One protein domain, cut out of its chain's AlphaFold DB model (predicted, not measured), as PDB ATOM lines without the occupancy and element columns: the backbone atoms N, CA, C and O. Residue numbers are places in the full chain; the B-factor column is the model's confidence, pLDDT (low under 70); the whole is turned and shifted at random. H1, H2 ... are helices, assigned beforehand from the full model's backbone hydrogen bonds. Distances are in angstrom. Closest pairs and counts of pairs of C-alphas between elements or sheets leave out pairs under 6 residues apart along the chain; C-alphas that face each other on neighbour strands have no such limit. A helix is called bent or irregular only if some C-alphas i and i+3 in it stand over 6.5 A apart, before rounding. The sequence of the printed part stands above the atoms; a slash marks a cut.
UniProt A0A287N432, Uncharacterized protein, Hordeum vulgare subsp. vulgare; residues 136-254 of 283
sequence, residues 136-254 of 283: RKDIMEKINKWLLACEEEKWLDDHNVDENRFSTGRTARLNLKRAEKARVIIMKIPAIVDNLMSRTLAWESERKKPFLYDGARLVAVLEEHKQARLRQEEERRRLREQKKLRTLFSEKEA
ATOM      1  N   ARG A 136     125.524 171.924 115.746       96.00
ATOM      2  CA  ARG A 136     126.914 171.486 115.928       96.00
ATOM      3  C   ARG A 136     127.137 170.812 117.277       96.00
ATOM      4  O   ARG A 136     128.153 170.148 117.455       96.00
ATOM      5  N   LYS A 137     126.186 170.926 118.209       95.75
ATOM      6  CA  LYS A 137     126.307 170.478 119.604       95.75
ATOM      7  C   LYS A 137     126.765 169.019 119.759       95.75
ATOM      8  O   LYS A 137     127.685 168.767 120.532       95.75
ATOM      9  N   ASP A 138     126.178 168.074 119.017       96.00
ATOM     10  CA  ASP A 138     126.554 166.646 119.107       96.00
ATOM     11  C   ASP A 138     127.988 166.383 118.620       96.00
ATOM     12  O   ASP A 138     128.724 165.586 119.210       96.00
ATOM     13  N   ILE A 139     128.399 167.075 117.553       97.88
ATOM     14  CA  ILE A 139     129.753 166.978 117.004       97.88
ATOM     15  C   ILE A 139     130.745 167.614 117.980       97.88
ATOM     16  O   ILE A 139     131.738 166.978 118.318       97.88
ATOM     17  N   MET A 140     130.451 168.807 118.506       97.25
ATOM     18  CA  MET A 140     131.293 169.493 119.495       97.25
ATOM     19  C   MET A 140     131.515 168.648 120.757       97.25
ATOM     20  O   MET A 140     132.638 168.543 121.244       97.25
ATOM     21  N   GLU A 141     130.483 167.965 121.261       96.62
ATOM     22  CA  GLU A 141     130.633 167.044 122.396       96.62
ATOM     23  C   GLU A 141     131.587 165.879 122.073       96.62
ATOM     24  O   GLU A 141     132.394 165.470 122.911       96.62
ATOM     25  N   LYS A 142     131.524 165.339 120.850       97.44
ATOM     26  CA  LYS A 142     132.420 164.264 120.399       97.44
ATOM     27  C   LYS A 142     133.847 164.753 120.166       97.44
ATOM     28  O   LYS A 142     134.768 164.011 120.498       97.44
ATOM     29  N   ILE A 143     134.032 165.977 119.665       97.81
ATOM     30  CA  ILE A 143     135.350 166.621 119.574       97.81
ATOM     31  C   ILE A 143     135.966 166.705 120.969       97.81
ATOM     32  O   ILE A 143     137.072 166.215 121.161       97.81
ATOM     33  N   ASN A 144     135.229 167.202 121.967       96.56
ATOM     34  CA  ASN A 144     135.726 167.279 123.344       96.56
ATOM     35  C   ASN A 144     136.128 165.903 123.895       96.56
ATOM     36  O   ASN A 144     137.189 165.760 124.497       96.56
ATOM     37  N   LYS A 145     135.322 164.862 123.648       97.00
ATOM     38  CA  LYS A 145     135.670 163.483 124.042       97.00
ATOM     39  C   LYS A 145     136.939 162.979 123.354       97.00
ATOM     40  O   LYS A 145     137.729 162.284 123.987       97.00
ATOM     41  N   TRP A 146     137.119 163.300 122.075       97.94
ATOM     42  CA  TRP A 146     138.318 162.945 121.321       97.94
ATOM     43  C   TRP A 146     139.556 163.680 121.849       97.94
ATOM     44  O   TRP A 146     140.547 163.020 122.150       97.94
ATOM     45  N   LEU A 147     139.475 164.998 122.054       96.94
ATOM     46  CA  LEU A 147     140.573 165.811 122.585       96.94
ATOM     47  C   LEU A 147     141.022 165.324 123.970       96.94
ATOM     48  O   LEU A 147     142.207 165.079 124.166       96.94
ATOM     49  N   LEU A 148     140.084 165.063 124.888       96.94
ATOM     50  CA  LEU A 148     140.396 164.499 126.210       96.94
ATOM     51  C   LEU A 148     141.081 163.126 126.122       96.94
ATOM     52  O   LEU A 148     141.937 162.793 126.940       96.94
ATOM     53  N   ALA A 149     140.713 162.307 125.135       97.38
ATOM     54  CA  ALA A 149     141.355 161.014 124.931       97.38
ATOM     55  C   ALA A 149     142.793 161.165 124.403       97.38
ATOM     56  O   ALA A 149     143.676 160.433 124.845       97.38
ATOM     57  N   CYS A 150     143.037 162.138 123.518       96.25
ATOM     58  CA  CYS A 150     144.380 162.509 123.064       96.25
ATOM     59  C   CYS A 150     145.235 163.109 124.195       96.25
ATOM     60  O   CYS A 150     146.431 162.838 124.271       96.25
ATOM     61  N   GLU A 151     144.642 163.885 125.105       96.69
ATOM     62  CA  GLU A 151     145.337 164.394 126.293       96.69
ATOM     63  C   GLU A 151     145.789 163.260 127.220       96.69
ATOM     64  O   GLU A 151     146.924 163.283 127.701       96.69
ATOM     65  N   GLU A 152     144.953 162.237 127.434       95.75
ATOM     66  CA  GLU A 152     145.368 161.062 128.213       95.75
ATOM     67  C   GLU A 152     146.394 160.183 127.491       95.75
ATOM     68  O   GLU A 152     147.247 159.581 128.146       95.75
ATOM     69  N   GLU A 153     146.356 160.120 126.157       94.75
ATOM     70  CA  GLU A 153     147.411 159.487 125.356       94.75
ATOM     71  C   GLU A 153     148.759 160.174 125.586       94.75
ATOM     72  O   GLU A 153     149.729 159.520 125.977       94.75
ATOM     73  N   LYS A 154     148.788 161.505 125.458       94.25
ATOM     74  CA  LYS A 154     149.982 162.318 125.701       94.25
ATOM     75  C   LYS A 154     150.496 162.165 127.132       94.25
ATOM     76  O   LYS A 154     151.684 161.930 127.332       94.25
ATOM     77  N   TRP A 155     149.604 162.233 128.123       95.50
ATOM     78  CA  TRP A 155     149.977 162.037 129.523       95.50
ATOM     79  C   TRP A 155     150.612 160.660 129.760       95.50
ATOM     80  O   TRP A 155     151.604 160.551 130.485       95.50
ATOM     81  N   LEU A 156     150.065 159.598 129.154       94.31
ATOM     82  CA  LEU A 156     150.615 158.252 129.296       94.31
ATOM     83  C   LEU A 156     151.986 158.120 128.624       94.31
ATOM     84  O   LEU A 156     152.858 157.447 129.177       94.31
ATOM     85  N   ASP A 157     152.179 158.725 127.452       91.44
ATOM     86  CA  ASP A 157     153.468 158.737 126.762       91.44
ATOM     87  C   ASP A 157     154.541 159.458 127.592       91.44
ATOM     88  O   ASP A 157     155.605 158.875 127.821       91.44
ATOM     89  N   ASP A 158     154.229 160.630 128.154       92.06
ATOM     90  CA  ASP A 158     155.125 161.367 129.057       92.06
ATOM     91  C   ASP A 158     155.464 160.531 130.307       92.06
ATOM     92  O   ASP A 158     156.630 160.354 130.671       92.06
ATOM     93  N   HIS A 159     154.451 159.918 130.926       89.44
ATOM     94  CA  HIS A 159     154.629 159.051 132.093       89.44
ATOM     95  C   HIS A 159     155.453 157.785 131.785       89.44
ATOM     96  O   HIS A 159     156.128 157.240 132.659       89.44
ATOM     97  N   ASN A 160     155.409 157.272 130.552       87.69
ATOM     98  CA  ASN A 160     156.182 156.090 130.170       87.69
ATOM     99  C   ASN A 160     157.687 156.374 130.067       87.69
ATOM    100  O   ASN A 160     158.466 155.428 130.213       87.69
ATOM    101  N   VAL A 161     158.082 157.624 129.818       87.38
ATOM    102  CA  VAL A 161     159.487 158.053 129.714       87.38
ATOM    103  C   VAL A 161     160.071 158.447 131.076       87.38
ATOM    104  O   VAL A 161     161.285 158.374 131.247       87.38
ATOM    105  N   ASP A 162     159.234 158.787 132.057       84.69
ATOM    106  CA  ASP A 162     159.668 159.182 133.401       84.69
ATOM    107  C   ASP A 162     160.472 158.073 134.120       84.69
ATOM    108  O   ASP A 162     159.971 156.973 134.386       84.69
ATOM    109  N   GLU A 163     161.727 158.376 134.475       77.56
ATOM    110  CA  GLU A 163     162.622 157.477 135.217       77.56
ATOM    111  C   GLU A 163     162.102 157.180 136.634       77.56
ATOM    112  O   GLU A 163     162.294 156.080 137.158       77.56
ATOM    113  N   ASN A 164     161.351 158.112 137.231       78.56
ATOM    114  CA  ASN A 164     160.797 157.994 138.581       78.56
ATOM    115  C   ASN A 164     159.422 157.304 138.627       78.56
ATOM    116  O   ASN A 164     158.813 157.199 139.702       78.56
ATOM    117  N   ARG A 165     158.935 156.769 137.496       74.44
ATOM    118  CA  ARG A 165     157.604 156.136 137.384       74.44
ATOM    119  C   ARG A 165     157.380 154.952 138.332       74.44
ATOM    120  O   ARG A 165     156.240 154.617 138.643       74.44
ATOM    121  N   PHE A 166     158.456 154.303 138.782       71.25
ATOM    122  CA  PHE A 166     158.416 153.165 139.712       71.25
ATOM    123  C   PHE A 166     158.792 153.531 141.150       71.25
ATOM    124  O   PHE A 166     159.073 152.642 141.953       71.25
ATOM    125  N   SER A 167     158.795 154.820 141.494       77.38
ATOM    126  CA  SER A 167     159.010 155.246 142.875       77.38
ATOM    127  C   SER A 167     158.042 154.536 143.831       77.38
ATOM    128  O   SER A 167     156.852 154.363 143.565       77.38
ATOM    129  N   THR A 168     158.540 154.077 144.973       71.69
ATOM    130  CA  THR A 168     157.703 153.443 145.995       71.69
ATOM    131  C   THR A 168     156.949 154.518 146.772       71.69
ATOM    132  O   THR A 168     157.531 155.243 147.572       71.69
ATOM    133  N   GLY A 169     155.639 154.639 146.538       82.12
ATOM    134  CA  GLY A 169     154.811 155.622 147.232       82.12
ATOM    135  C   GLY A 169     153.338 155.608 146.820       82.12
ATOM    136  O   GLY A 169     152.933 154.975 145.843       82.12
ATOM    137  N   ARG A 170     152.512 156.344 147.575       81.62
ATOM    138  CA  ARG A 170     151.068 156.493 147.309       81.62
ATOM    139  C   ARG A 170     150.799 157.069 145.910       81.62
ATOM    140  O   ARG A 170     149.884 156.603 145.233       81.62
ATOM    141  N   THR A 171     151.621 158.021 145.470       83.44
ATOM    142  CA  THR A 171     151.532 158.676 144.155       83.44
ATOM    143  C   THR A 171     151.766 157.699 143.005       83.44
ATOM    144  O   THR A 171     150.959 157.650 142.082       83.44
ATOM    145  N   ALA A 172     152.781 156.834 143.089       84.81
ATOM    146  CA  ALA A 172     153.050 155.844 142.046       84.81
ATOM    147  C   ALA A 172     151.902 154.839 141.872       84.81
ATOM    148  O   ALA A 172     151.533 154.491 140.752       84.81
ATOM    149  N   ARG A 173     151.246 154.427 142.969       84.75
ATOM    150  CA  ARG A 173     150.052 153.567 142.890       84.75
ATOM    151  C   ARG A 173     148.871 154.265 142.206       84.75
ATOM    152  O   ARG A 173     148.106 153.607 141.501       84.75
ATOM    153  N   LEU A 174     148.692 155.570 142.427       88.50
ATOM    154  CA  LEU A 174     147.662 156.363 141.748       88.50
ATOM    155  C   LEU A 174     147.977 156.520 140.258       88.50
ATOM    156  O   LEU A 174     147.097 156.281 139.432       88.50
ATOM    157  N   ASN A 175     149.231 156.821 139.919       90.44
ATOM    158  CA  ASN A 175     149.685 156.933 138.536       90.44
ATOM    159  C   ASN A 175     149.535 155.611 137.784       90.44
ATOM    160  O   ASN A 175     149.032 155.608 136.667       90.44
ATOM    161  N   LEU A 176     149.848 154.473 138.413       88.38
ATOM    162  CA  LEU A 176     149.627 153.156 137.813       88.38
ATOM    163  C   LEU A 176     148.141 152.905 137.507       88.38
ATOM    164  O   LEU A 176     147.804 152.419 136.428       88.38
ATOM    165  N   LYS A 177     147.237 153.277 138.426       90.88
ATOM    166  CA  LYS A 177     145.785 153.192 138.186       90.88
ATOM    167  C   LYS A 177     145.333 154.118 137.055       90.88
ATOM    168  O   LYS A 177     144.468 153.726 136.274       90.88
ATOM    169  N   ARG A 178     145.881 155.337 136.971       94.50
ATOM    170  CA  ARG A 178     145.587 156.275 135.876       94.50
ATOM    171  C   ARG A 178     146.106 155.741 134.546       94.50
ATOM    172  O   ARG A 178     145.349 155.743 133.589       94.50
ATOM    173  N   ALA A 179     147.321 155.198 134.509       94.06
ATOM    174  CA  ALA A 179     147.910 154.593 133.321       94.06
ATOM    175  C   ALA A 179     147.060 153.442 132.777       94.06
ATOM    176  O   ALA A 179     146.845 153.357 131.572       94.06
ATOM    177  N   GLU A 180     146.513 152.598 133.651       93.56
ATOM    178  CA  GLU A 180     145.614 151.530 133.213       93.56
ATOM    179  C   GLU A 180     144.307 152.075 132.619       93.56
ATOM    180  O   GLU A 180     143.875 151.636 131.554       93.56
ATOM    181  N   LYS A 181     143.713 153.100 133.241       94.81
ATOM    182  CA  LYS A 181     142.541 153.785 132.673       94.81
ATOM    183  C   LYS A 181     142.858 154.451 131.330       94.81
ATOM    184  O   LYS A 181     142.065 154.324 130.400       94.81
ATOM    185  N   ALA A 182     144.005 155.119 131.225       95.50
ATOM    186  CA  ALA A 182     144.459 155.781 130.009       95.50
ATOM    187  C   ALA A 182     144.598 154.772 128.862       95.50
ATOM    188  O   ALA A 182     144.059 155.008 127.789       95.50
ATOM    189  N   ARG A 183     145.183 153.588 129.094       95.06
ATOM    190  CA  ARG A 183     145.267 152.521 128.073       95.06
ATOM    191  C   ARG A 183     143.904 152.109 127.523       95.06
ATOM    192  O   ARG A 183     143.759 151.953 126.314       95.06
ATOM    193  N   VAL A 184     142.900 151.965 128.390       95.94
ATOM    194  CA  VAL A 184     141.531 151.627 127.968       95.94
ATOM    195  C   VAL A 184     140.913 152.745 127.124       95.94
ATOM    196  O   VAL A 184     140.193 152.456 126.169       95.94
ATOM    197  N   ILE A 185     141.178 154.011 127.461       95.19
ATOM    198  CA  ILE A 185     140.729 155.171 126.678       95.19
ATOM    199  C   ILE A 185     141.431 155.196 125.315       95.19
ATOM    200  O   ILE A 185     140.753 155.283 124.294       95.19
ATOM    201  N   ILE A 186     142.756 155.029 125.292       94.44
ATOM    202  CA  ILE A 186     143.592 155.037 124.083       94.44
ATOM    203  C   ILE A 186     143.145 153.960 123.094       94.44
ATOM    204  O   ILE A 186     142.933 154.239 121.915       94.44
ATOM    205  N   MET A 187     142.878 152.748 123.588       94.69
ATOM    206  CA  MET A 187     142.373 151.639 122.771       94.69
ATOM    207  C   MET A 187     141.042 151.968 122.074       94.69
ATOM    208  O   MET A 187     140.730 151.403 121.028       94.69
ATOM    209  N   LYS A 188     140.247 152.889 122.630       96.25
ATOM    210  CA  LYS A 188     138.967 153.321 122.054       96.25
ATOM    211  C   LYS A 188     139.100 154.492 121.086       96.25
ATOM    212  O   LYS A 188     138.128 154.775 120.386       96.25
ATOM    213  N   ILE A 189     140.246 155.177 121.009       95.69
ATOM    214  CA  ILE A 189     140.354 156.384 120.181       95.69
ATOM    215  C   ILE A 189     140.082 156.114 118.692       95.69
ATOM    216  O   ILE A 189     139.409 156.948 118.093       95.69
ATOM    217  N   PRO A 190     140.510 154.996 118.067       96.25
ATOM    218  CA  PRO A 190     140.134 154.707 116.679       96.25
ATOM    219  C   PRO A 190     138.613 154.747 116.461       96.25
ATOM    220  O   PRO A 190     138.135 155.489 115.607       96.25
ATOM    221  N   ALA A 191     137.850 154.080 117.332       96.75
ATOM    222  CA  ALA A 191     136.390 154.067 117.268       96.75
ATOM    223  C   ALA A 191     135.762 155.448 117.539       96.75
ATOM    224  O   ALA A 191     134.766 155.807 116.910       96.75
ATOM    225  N   ILE A 192     136.336 156.240 118.456       97.06
ATOM    226  CA  ILE A 192     135.898 157.624 118.710       97.06
ATOM    227  C   ILE A 192     136.074 158.475 117.446       97.06
ATOM    228  O   ILE A 192     135.151 159.191 117.060       97.06
ATOM    229  N   VAL A 193     137.229 158.365 116.784       98.00
ATOM    230  CA  VAL A 193     137.539 159.115 115.558       98.00
ATOM    231  C   VAL A 193     136.621 158.686 114.412       98.00
ATOM    232  O   VAL A 193     136.046 159.549 113.755       98.00
ATOM    233  N   ASP A 194     136.414 157.383 114.203       97.56
ATOM    234  CA  ASP A 194     135.501 156.863 113.175       97.56
ATOM    235  C   ASP A 194     134.064 157.359 113.368       97.56
ATOM    236  O   ASP A 194     133.398 157.787 112.418       97.56
ATOM    237  N   ASN A 195     133.586 157.341 114.616       97.88
ATOM    238  CA  ASN A 195     132.259 157.836 114.957       97.88
ATOM    239  C   ASN A 195     132.133 159.342 114.700       97.88
ATOM    240  O   ASN A 195     131.146 159.781 114.107       97.88
ATOM    241  N   LEU A 196     133.135 160.121 115.114       98.44
ATOM    242  CA  LEU A 196     133.170 161.565 114.912       98.44
ATOM    243  C   LEU A 196     133.227 161.920 113.421       98.44
ATOM    244  O   LEU A 196     132.451 162.763 112.974       98.44
ATOM    245  N   MET A 197     134.065 161.244 112.631       98.19
ATOM    246  CA  MET A 197     134.120 161.424 111.175       98.19
ATOM    247  C   MET A 197     132.769 161.129 110.524       98.19
ATOM    248  O   MET A 197     132.267 161.951 109.762       98.19
ATOM    249  N   SER A 198     132.150 159.994 110.859       98.25
ATOM    250  CA  SER A 198     130.860 159.587 110.287       98.25
ATOM    251  C   SER A 198     129.754 160.601 110.592       98.25
ATOM    252  O   SER A 198     128.981 160.975 109.712       98.25
ATOM    253  N   ARG A 199     129.700 161.094 111.836       98.06
ATOM    254  CA  ARG A 199     128.739 162.125 112.260       98.06
ATOM    255  C   ARG A 199     128.988 163.460 111.570       98.06
ATOM    256  O   ARG A 199     128.036 164.100 111.136       98.06
ATOM    257  N   THR A 200     130.253 163.840 111.421       98.25
ATOM    258  CA  THR A 200     130.648 165.063 110.716       98.25
ATOM    259  C   THR A 200     130.250 164.997 109.244       98.25
ATOM    260  O   THR A 200     129.617 165.919 108.749       98.25
ATOM    261  N   LEU A 201     130.531 163.886 108.556       98.25
ATOM    262  CA  LEU A 201     130.148 163.683 107.155       98.25
ATOM    263  C   LEU A 201     128.626 163.698 106.950       98.25
ATOM    264  O   LEU A 201     128.145 164.252 105.960       98.25
ATOM    265  N   ALA A 202     127.864 163.123 107.886       98.19
ATOM    266  CA  ALA A 202     126.406 163.190 107.857       98.19
ATOM    267  C   ALA A 202     125.909 164.642 107.971       98.19
ATOM    268  O   ALA A 202     125.092 165.070 107.158       98.19
ATOM    269  N   TRP A 203     126.467 165.421 108.905       97.94
ATOM    270  CA  TRP A 203     126.144 166.841 109.059       97.94
ATOM    271  C   TRP A 203     126.532 167.662 107.822       97.94
ATOM    272  O   TRP A 203     125.733 168.465 107.350       97.94
ATOM    273  N   GLU A 204     127.711 167.430 107.233       97.88
ATOM    274  CA  GLU A 204     128.131 168.105 105.993       97.88
ATOM    275  C   GLU A 204     127.172 167.799 104.831       97.88
ATOM    276  O   GLU A 204     126.831 168.682 104.040       97.88
ATOM    277  N   SER A 205     126.697 166.553 104.753       97.44
ATOM    278  CA  SER A 205     125.752 166.100 103.728       97.44
ATOM    279  C   SER A 205     124.359 166.707 103.893       97.44
ATOM    280  O   SER A 205     123.711 167.011 102.888       97.44
ATOM    281  N   GLU A 206     123.905 166.886 105.135       96.94
ATOM    282  CA  GLU A 206     122.640 167.543 105.483       96.94
ATOM    283  C   GLU A 206     122.707 169.050 105.206       96.94
ATOM    284  O   GLU A 206     121.832 169.605 104.546       96.94
ATOM    285  N   ARG A 207     123.787 169.706 105.645       94.31
ATOM    286  CA  ARG A 207     123.970 171.163 105.567       94.31
ATOM    287  C   ARG A 207     124.485 171.666 104.224       94.31
ATOM    288  O   ARG A 207     124.473 172.872 103.997       94.31
ATOM    289  N   LYS A 208     124.965 170.766 103.359       96.12
ATOM    290  CA  LYS A 208     125.590 171.084 102.062       96.12
ATOM    291  C   LYS A 208     126.782 172.041 102.179       96.12
ATOM    292  O   LYS A 208     127.046 172.822 101.269       96.12
ATOM    293  N   LYS A 209     127.519 171.969 103.289       94.56
ATOM    294  CA  LYS A 209     128.737 172.754 103.532       94.56
ATOM    295  C   LYS A 209     129.740 171.971 104.382       94.56
ATOM    296  O   LYS A 209     129.309 171.125 105.167       94.56
ATOM    297  N   PRO A 210     131.054 172.236 104.253       96.06
ATOM    298  CA  PRO A 210     132.057 171.589 105.088       96.06
ATOM    299  C   PRO A 210     131.924 172.012 106.558       96.06
ATOM    300  O   PRO A 210     131.611 173.164 106.864       96.06
ATOM    301  N   PHE A 211     132.209 171.087 107.472       96.81
ATOM    302  CA  PHE A 211     132.295 171.375 108.898       96.81
ATOM    303  C   PHE A 211     133.701 171.894 109.195       96.81
ATOM    304  O   PHE A 211     134.675 171.133 109.202       96.81
ATOM    305  N   LEU A 212     133.806 173.201 109.421       95.56
ATOM    306  CA  LEU A 212     135.067 173.871 109.736       95.56
ATOM    307  C   LEU A 212     135.248 174.012 111.244       95.56
ATOM    308  O   LEU A 212     134.361 174.532 111.904       95.56
ATOM    309  N   TYR A 213     136.385 173.592 111.774       94.81
ATOM    310  CA  TYR A 213     136.780 173.771 113.164       94.81
ATOM    311  C   TYR A 213     138.110 174.527 113.173       94.81
ATOM    312  O   TYR A 213     139.083 174.037 112.599       94.81
ATOM    313  N   ASP A 214     138.128 175.736 113.738       93.00
ATOM    314  CA  ASP A 214     139.286 176.648 113.719       93.00
ATOM    315  C   ASP A 214     139.832 176.873 112.295       93.00
ATOM    316  O   ASP A 214     141.031 176.832 112.029       93.00
ATOM    317  N   GLY A 215     138.916 177.036 111.334       91.19
ATOM    318  CA  GLY A 215     139.239 177.262 109.921       91.19
ATOM    319  C   GLY A 215     139.636 176.012 109.122       91.19
ATOM    320  O   GLY A 215     139.687 176.076 107.894       91.19
ATOM    321  N   ALA A 216     139.849 174.859 109.762       95.44
ATOM    322  CA  ALA A 216     140.182 173.603 109.087       95.44
ATOM    323  C   ALA A 216     138.963 172.679 108.959       95.44
ATOM    324  O   ALA A 216     138.134 172.583 109.861       95.44
ATOM    325  N   ARG A 217     138.849 171.931 107.854       97.31
ATOM    326  CA  ARG A 217     137.792 170.916 107.724       97.31
ATOM    327  C   ARG A 217     138.051 169.768 108.702       97.31
ATOM    328  O   ARG A 217     139.045 169.055 108.564       97.31
ATOM    329  N   LEU A 218     137.124 169.531 109.628       97.62
ATOM    330  CA  LEU A 218     137.304 168.572 110.724       97.62
ATOM    331  C   LEU A 218     137.615 167.148 110.237       97.62
ATOM    332  O   LEU A 218     138.489 166.487 110.784       97.62
ATOM    333  N   VAL A 219     136.956 166.683 109.172       97.94
ATOM    334  CA  VAL A 219     137.213 165.348 108.600       97.94
ATOM    335  C   VAL A 219     138.672 165.190 108.154       97.94
ATOM    336  O   VAL A 219     139.260 164.136 108.373       97.94
ATOM    337  N   ALA A 220     139.272 166.234 107.574       97.81
ATOM    338  CA  ALA A 220     140.668 166.193 107.138       97.81
ATOM    339  C   ALA A 220     141.630 166.113 108.333       97.81
ATOM    340  O   ALA A 220     142.583 165.340 108.301       97.81
ATOM    341  N   VAL A 221     141.341 166.852 109.412       97.75
ATOM    342  CA  VAL A 221     142.111 166.798 110.667       97.75
ATOM    343  C   VAL A 221     142.073 165.393 111.274       97.75
ATOM    344  O   VAL A 221     143.099 164.864 111.698       97.75
ATOM    345  N   LEU A 222     140.896 164.767 111.291       98.00
ATOM    346  CA  LEU A 222     140.708 163.426 111.846       98.00
ATOM    347  C   LEU A 222     141.397 162.341 111.013       98.00
ATOM    348  O   LEU A 222     141.946 161.396 111.585       98.00
ATOM    349  N   GLU A 223     141.395 162.481 109.688       97.69
ATOM    350  CA  GLU A 223     142.114 161.571 108.799       97.69
ATOM    351  C   GLU A 223     143.627 161.695 108.995       97.69
ATOM    352  O   GLU A 223     144.295 160.687 109.213       97.69
ATOM    353  N   GLU A 224     144.172 162.914 109.042       97.25
ATOM    354  CA  GLU A 224     145.603 163.103 109.310       97.25
ATOM    355  C   GLU A 224     146.000 162.536 110.678       97.25
ATOM    356  O   GLU A 224     147.020 161.863 110.800       97.25
ATOM    357  N   HIS A 225     145.158 162.713 111.698       96.12
ATOM    358  CA  HIS A 225     145.373 162.110 113.010       96.12
ATOM    359  C   HIS A 225     145.393 160.567 112.963       96.12
ATOM    360  O   HIS A 225     146.237 159.944 113.614       96.12
ATOM    361  N   LYS A 226     144.522 159.920 112.171       95.81
ATOM    362  CA  LYS A 226     144.591 158.462 111.949       95.81
ATOM    363  C   LYS A 226     145.911 158.056 111.306       95.81
ATOM    364  O   LYS A 226     146.555 157.123 111.784       95.81
ATOM    365  N   GLN A 227     146.312 158.758 110.248       96.50
ATOM    366  CA  GLN A 227     147.550 158.460 109.531       96.50
ATOM    367  C   GLN A 227     148.775 158.657 110.431       96.50
ATOM    368  O   GLN A 227     149.656 157.798 110.470       96.50
ATOM    369  N   ALA A 228     148.811 159.733 111.219       95.31
ATOM    370  CA  ALA A 228     149.877 160.002 112.179       95.31
ATOM    371  C   ALA A 228     150.037 158.863 113.197       95.31
ATOM    372  O   ALA A 228     151.160 158.420 113.445       95.31
ATOM    373  N   ARG A 229     148.931 158.321 113.721       92.25
ATOM    374  CA  ARG A 229     148.991 157.171 114.632       92.25
ATOM    375  C   ARG A 229     149.515 155.899 113.982       92.25
ATOM    376  O   ARG A 229     150.335 155.218 114.588       92.25
ATOM    377  N   LEU A 230     149.093 155.592 112.756       92.38
ATOM    378  CA  LEU A 230     149.612 154.427 112.032       92.38
ATOM    379  C   LEU A 230     151.131 154.526 111.831       92.38
ATOM    380  O   LEU A 230     151.850 153.560 112.087       92.38
ATOM    381  N   ARG A 231     151.630 155.714 111.456       93.62
ATOM    382  CA  ARG A 231     153.074 155.983 111.340       93.62
ATOM    383  C   ARG A 231     153.785 155.762 112.680       93.62
ATOM    384  O   ARG A 231     154.783 155.047 112.730       93.62
ATOM    385  N   GLN A 232     153.239 156.298 113.773       90.06
ATOM    386  CA  GLN A 232     153.813 156.150 115.115       90.06
ATOM    387  C   GLN A 232     153.852 154.680 115.575       90.06
ATOM    388  O   GLN A 232     154.843 154.224 116.155       90.06
ATOM    389  N   GLU A 233     152.797 153.904 115.323       88.75
ATOM    390  CA  GLU A 233     152.763 152.474 115.643       88.75
ATOM    391  C   GLU A 233     153.800 151.678 114.843       88.75
ATOM    392  O   GLU A 233     154.492 150.819 115.408       88.75
ATOM    393  N   GLU A 234     153.954 151.988 113.554       91.75
ATOM    394  CA  GLU A 234     154.945 151.359 112.685       91.75
ATOM    395  C   GLU A 234     156.378 151.691 113.125       91.75
ATOM    396  O   GLU A 234     157.211 150.789 113.254       91.75
ATOM    397  N   GLU A 235     156.668 152.947 113.459       91.50
ATOM    398  CA  GLU A 235     157.962 153.356 114.017       91.50
ATOM    399  C   GLU A 235     158.265 152.632 115.336       91.50
ATOM    400  O   GLU A 235     159.352 152.068 115.518       91.50
ATOM    401  N   ARG A 236     157.280 152.541 116.241       87.50
ATOM    402  CA  ARG A 236     157.410 151.777 117.494       87.50
ATOM    403  C   ARG A 236     157.621 150.288 117.240       87.50
ATOM    404  O   ARG A 236     158.261 149.620 118.060       87.50
ATOM    405  N   ARG A 237     157.063 149.726 116.166       90.38
ATOM    406  CA  ARG A 237     157.298 148.333 115.762       90.38
ATOM    407  C   ARG A 237     158.727 148.152 115.249       90.38
ATOM    408  O   ARG A 237     159.432 147.289 115.773       90.38
ATOM    409  N   ARG A 238     159.182 149.004 114.327       93.12
ATOM    410  CA  ARG A 238     160.548 148.983 113.773       93.12
ATOM    411  C   ARG A 238     161.608 149.114 114.869       93.12
ATOM    412  O   ARG A 238     162.545 148.321 114.918       93.12
ATOM    413  N   LEU A 239     161.422 150.033 115.821       89.25
ATOM    414  CA  LEU A 239     162.341 150.202 116.954       89.25
ATOM    415  C   LEU A 239     162.408 148.949 117.845       89.25
ATOM    416  O   LEU A 239     163.475 148.587 118.346       89.25
ATOM    417  N   ARG A 240     161.275 148.263 118.050       88.12
ATOM    418  CA  ARG A 240     161.229 146.997 118.800       88.12
ATOM    419  C   ARG A 240     161.959 145.877 118.061       88.12
ATOM    420  O   ARG A 240     162.690 145.124 118.698       88.12
ATOM    421  N   GLU A 241     161.798 145.779 116.746       91.50
ATOM    422  CA  GLU A 241     162.509 144.807 115.904       91.50
ATOM    423  C   GLU A 241     164.026 145.067 115.903       91.50
ATOM    424  O   GLU A 241     164.806 144.143 116.136       91.50
ATOM    425  N   GLN A 242     164.456 146.326 115.786       89.81
ATOM    426  CA  GLN A 242     165.871 146.702 115.873       89.81
ATOM    427  C   GLN A 242     166.479 146.377 117.246       89.81
ATOM    428  O   GLN A 242     167.584 145.835 117.324       89.81
ATOM    429  N   LYS A 243     165.755 146.654 118.344       89.62
ATOM    430  CA  LYS A 243     166.190 146.274 119.700       89.62
ATOM    431  C   LYS A 243     166.360 144.760 119.836       89.62
ATOM    432  O   LYS A 243     167.375 144.338 120.378       89.62
ATOM    433  N   LYS A 244     165.419 143.962 119.312       89.00
ATOM    434  CA  LYS A 244     165.503 142.489 119.312       89.00
ATOM    435  C   LYS A 244     166.716 141.979 118.535       89.00
ATOM    436  O   LYS A 244     167.412 141.083 119.001       89.00
ATOM    437  N   LEU A 245     166.996 142.557 117.367       86.75
ATOM    438  CA  LEU A 245     168.181 142.196 116.590       86.75
ATOM    439  C   LEU A 245     169.459 142.517 117.367       86.75
ATOM    440  O   LEU A 245     170.312 141.647 117.509       86.75
ATOM    441  N   ARG A 246     169.566 143.717 117.951       82.88
ATOM    442  CA  ARG A 246     170.728 144.105 118.763       82.88
ATOM    443  C   ARG A 246     170.951 143.168 119.953       82.88
ATOM    444  O   ARG A 246     172.090 142.806 120.221       82.88
ATOM    445  N   THR A 247     169.888 142.759 120.648       82.50
ATOM    446  CA  THR A 247     170.008 141.792 121.751       82.50
ATOM    447  C   THR A 247     170.472 140.422 121.263       82.50
ATOM    448  O   THR A 247     171.354 139.846 121.884       82.50
ATOM    449  N   LEU A 248     169.967 139.938 120.121       82.06
ATOM    450  CA  LEU A 248     170.404 138.664 119.533       82.06
ATOM    451  C   LEU A 248     171.873 138.698 119.077       82.06
ATOM    452  O   LEU A 248     172.582 137.706 119.228       82.06
ATOM    453  N   PHE A 249     172.342 139.821 118.524       73.56
ATOM    454  CA  PHE A 249     173.758 140.010 118.189       73.56
ATOM    455  C   PHE A 249     174.635 140.031 119.447       73.56
ATOM    456  O   PHE A 249     175.618 139.299 119.501       73.56
ATOM    457  N   SER A 250     174.232 140.770 120.486       74.62
ATOM    458  CA  SER A 250     174.951 140.804 121.767       74.62
ATOM    459  C   SER A 250     174.990 139.437 122.461       74.62
ATOM    460  O   SER A 250     176.007 139.095 123.050       74.62
ATOM    461  N   GLU A 251     173.927 138.634 122.378       72.12
ATOM    462  CA  GLU A 251     173.880 137.277 122.945       72.12
ATOM    463  C   GLU A 251     174.770 136.294 122.164       72.12
ATOM    464  O   GLU A 251     175.471 135.476 122.760       72.12
ATOM    465  N   LYS A 252     174.821 136.418 120.828       68.94
ATOM    466  CA  LYS A 252     175.753 135.654 119.981       68.94
ATOM    467  C   LYS A 252     177.218 136.014 120.229       68.94
ATOM    468  O   LYS A 252     178.066 135.134 120.124       68.94
ATOM    469  N   GLU A 253     177.514 137.274 120.538       65.88
ATOM    470  CA  GLU A 253     178.863 137.724 120.907       65.88
ATOM    471  C   GLU A 253     179.231 137.351 122.354       65.88
ATOM    472  O   GLU A 253     180.391 137.050 122.627       65.88
ATOM    473  N   ALA A 254     178.253 137.308 123.268       62.19
ATOM    474  CA  ALA A 254     178.443 136.932 124.669       62.19
ATOM    475  C   ALA A 254     178.554 135.416 124.906       62.19
ATOM    476  O   ALA A 254     179.012 135.018 125.974       62.19
TER     477      ALA A 254
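AT A GLANCE: This is residues 136 to 254 of the 283 residues of an uncharacterized protein of Hordeum vulgare subsp. vulgare (UniProt A0A287N432). A long helix, H3, bends into two arms; H1 lies side by side with the second arm, H3b, and crosses the first, H3a, while H4 folds back along H3b with its first turns and then sticks out as a long bare arm, residues 230 to 254. The short H2 sits in the turn between H1 and H3a. The printed part has 119 residues, with four named helices in the order H1, H2, H3, H4 and no named strand; the class is all helix. The whole is loose, with a radius of gyration of the C-alphas of 19.5 A, and only just elongated, spanning 67 by 38 by 21 A, the free arm of H4 adding to its length.

HOW THE PARTS SIT: H3, residues 170 to 207, was assigned as one helix by its hydrogen bonds, but it is bent: C-alphas 187 and 190 are 7.2 A apart. Its arms, H3a with residues 170 to 187 and H3b with residues 190 to 207, stand at a steep tilt of 49 degrees. H1, residues 136 to 161, touches H3b with residues 139 to 146 alone, at a shallow tilt of 24 degrees, opposite ways; the closest C-alphas, those of Lys 142 and Leu 196, are 6.2 A apart. H1 touches H3a with residues 149 to 156 alone, at a steep tilt of 50 degrees, opposite ways; the closest C-alphas are those of Glu 152 and Ala 182, 5.7 A apart. H4, residues 218 to 254, forms a helical hairpin with H3b, touching it with residues 218 to 226 alone at a shallow tilt of 19 degrees, opposite ways; the C-alphas of Met 197 and Val 219 come closest, at 5.6 A. H1 and H4 are apart. H2, residues 163 to 166, is close to but not clearly touching H3a, with the closest C-alphas, those of Phe 166 and Ala 172, 6.4 A apart. In H1, H3a, H3b and H4 every O i to N i+4 pair is within hydrogen-bond range; H2 is too short for such a pair, and 0 of its 1 O i to N i+3 pair is within range.

IN THESE COORDINATES: H3a measures 26.5 A from first to last C-alpha and H3b 25.6 A; residues 188 and 189 belong to neither. H1 begins at C-alpha 136, (126.914, 171.486, 115.928), and measures 37.8 A. H4 measures 53.7 A and ends at C-alpha 254, (178.443, 136.932, 124.669). H2 is irregular, with C-alphas 163 and 166 7.5 A apart.

THE WHOLE: The two C-alphas farthest apart, those of Arg 207 and Ala 254, are 67.1 A from each other. Without residues 230 to 254 the body spans 57 by 22 by 20 A. The printed part has no cut. The links H1 to H2 and H2 to H3 are tight, and that from H3 to H4 is short, with 10 residues. Mean pLDDT of the printed part is 91.6; residues 252 to 254 are under 70.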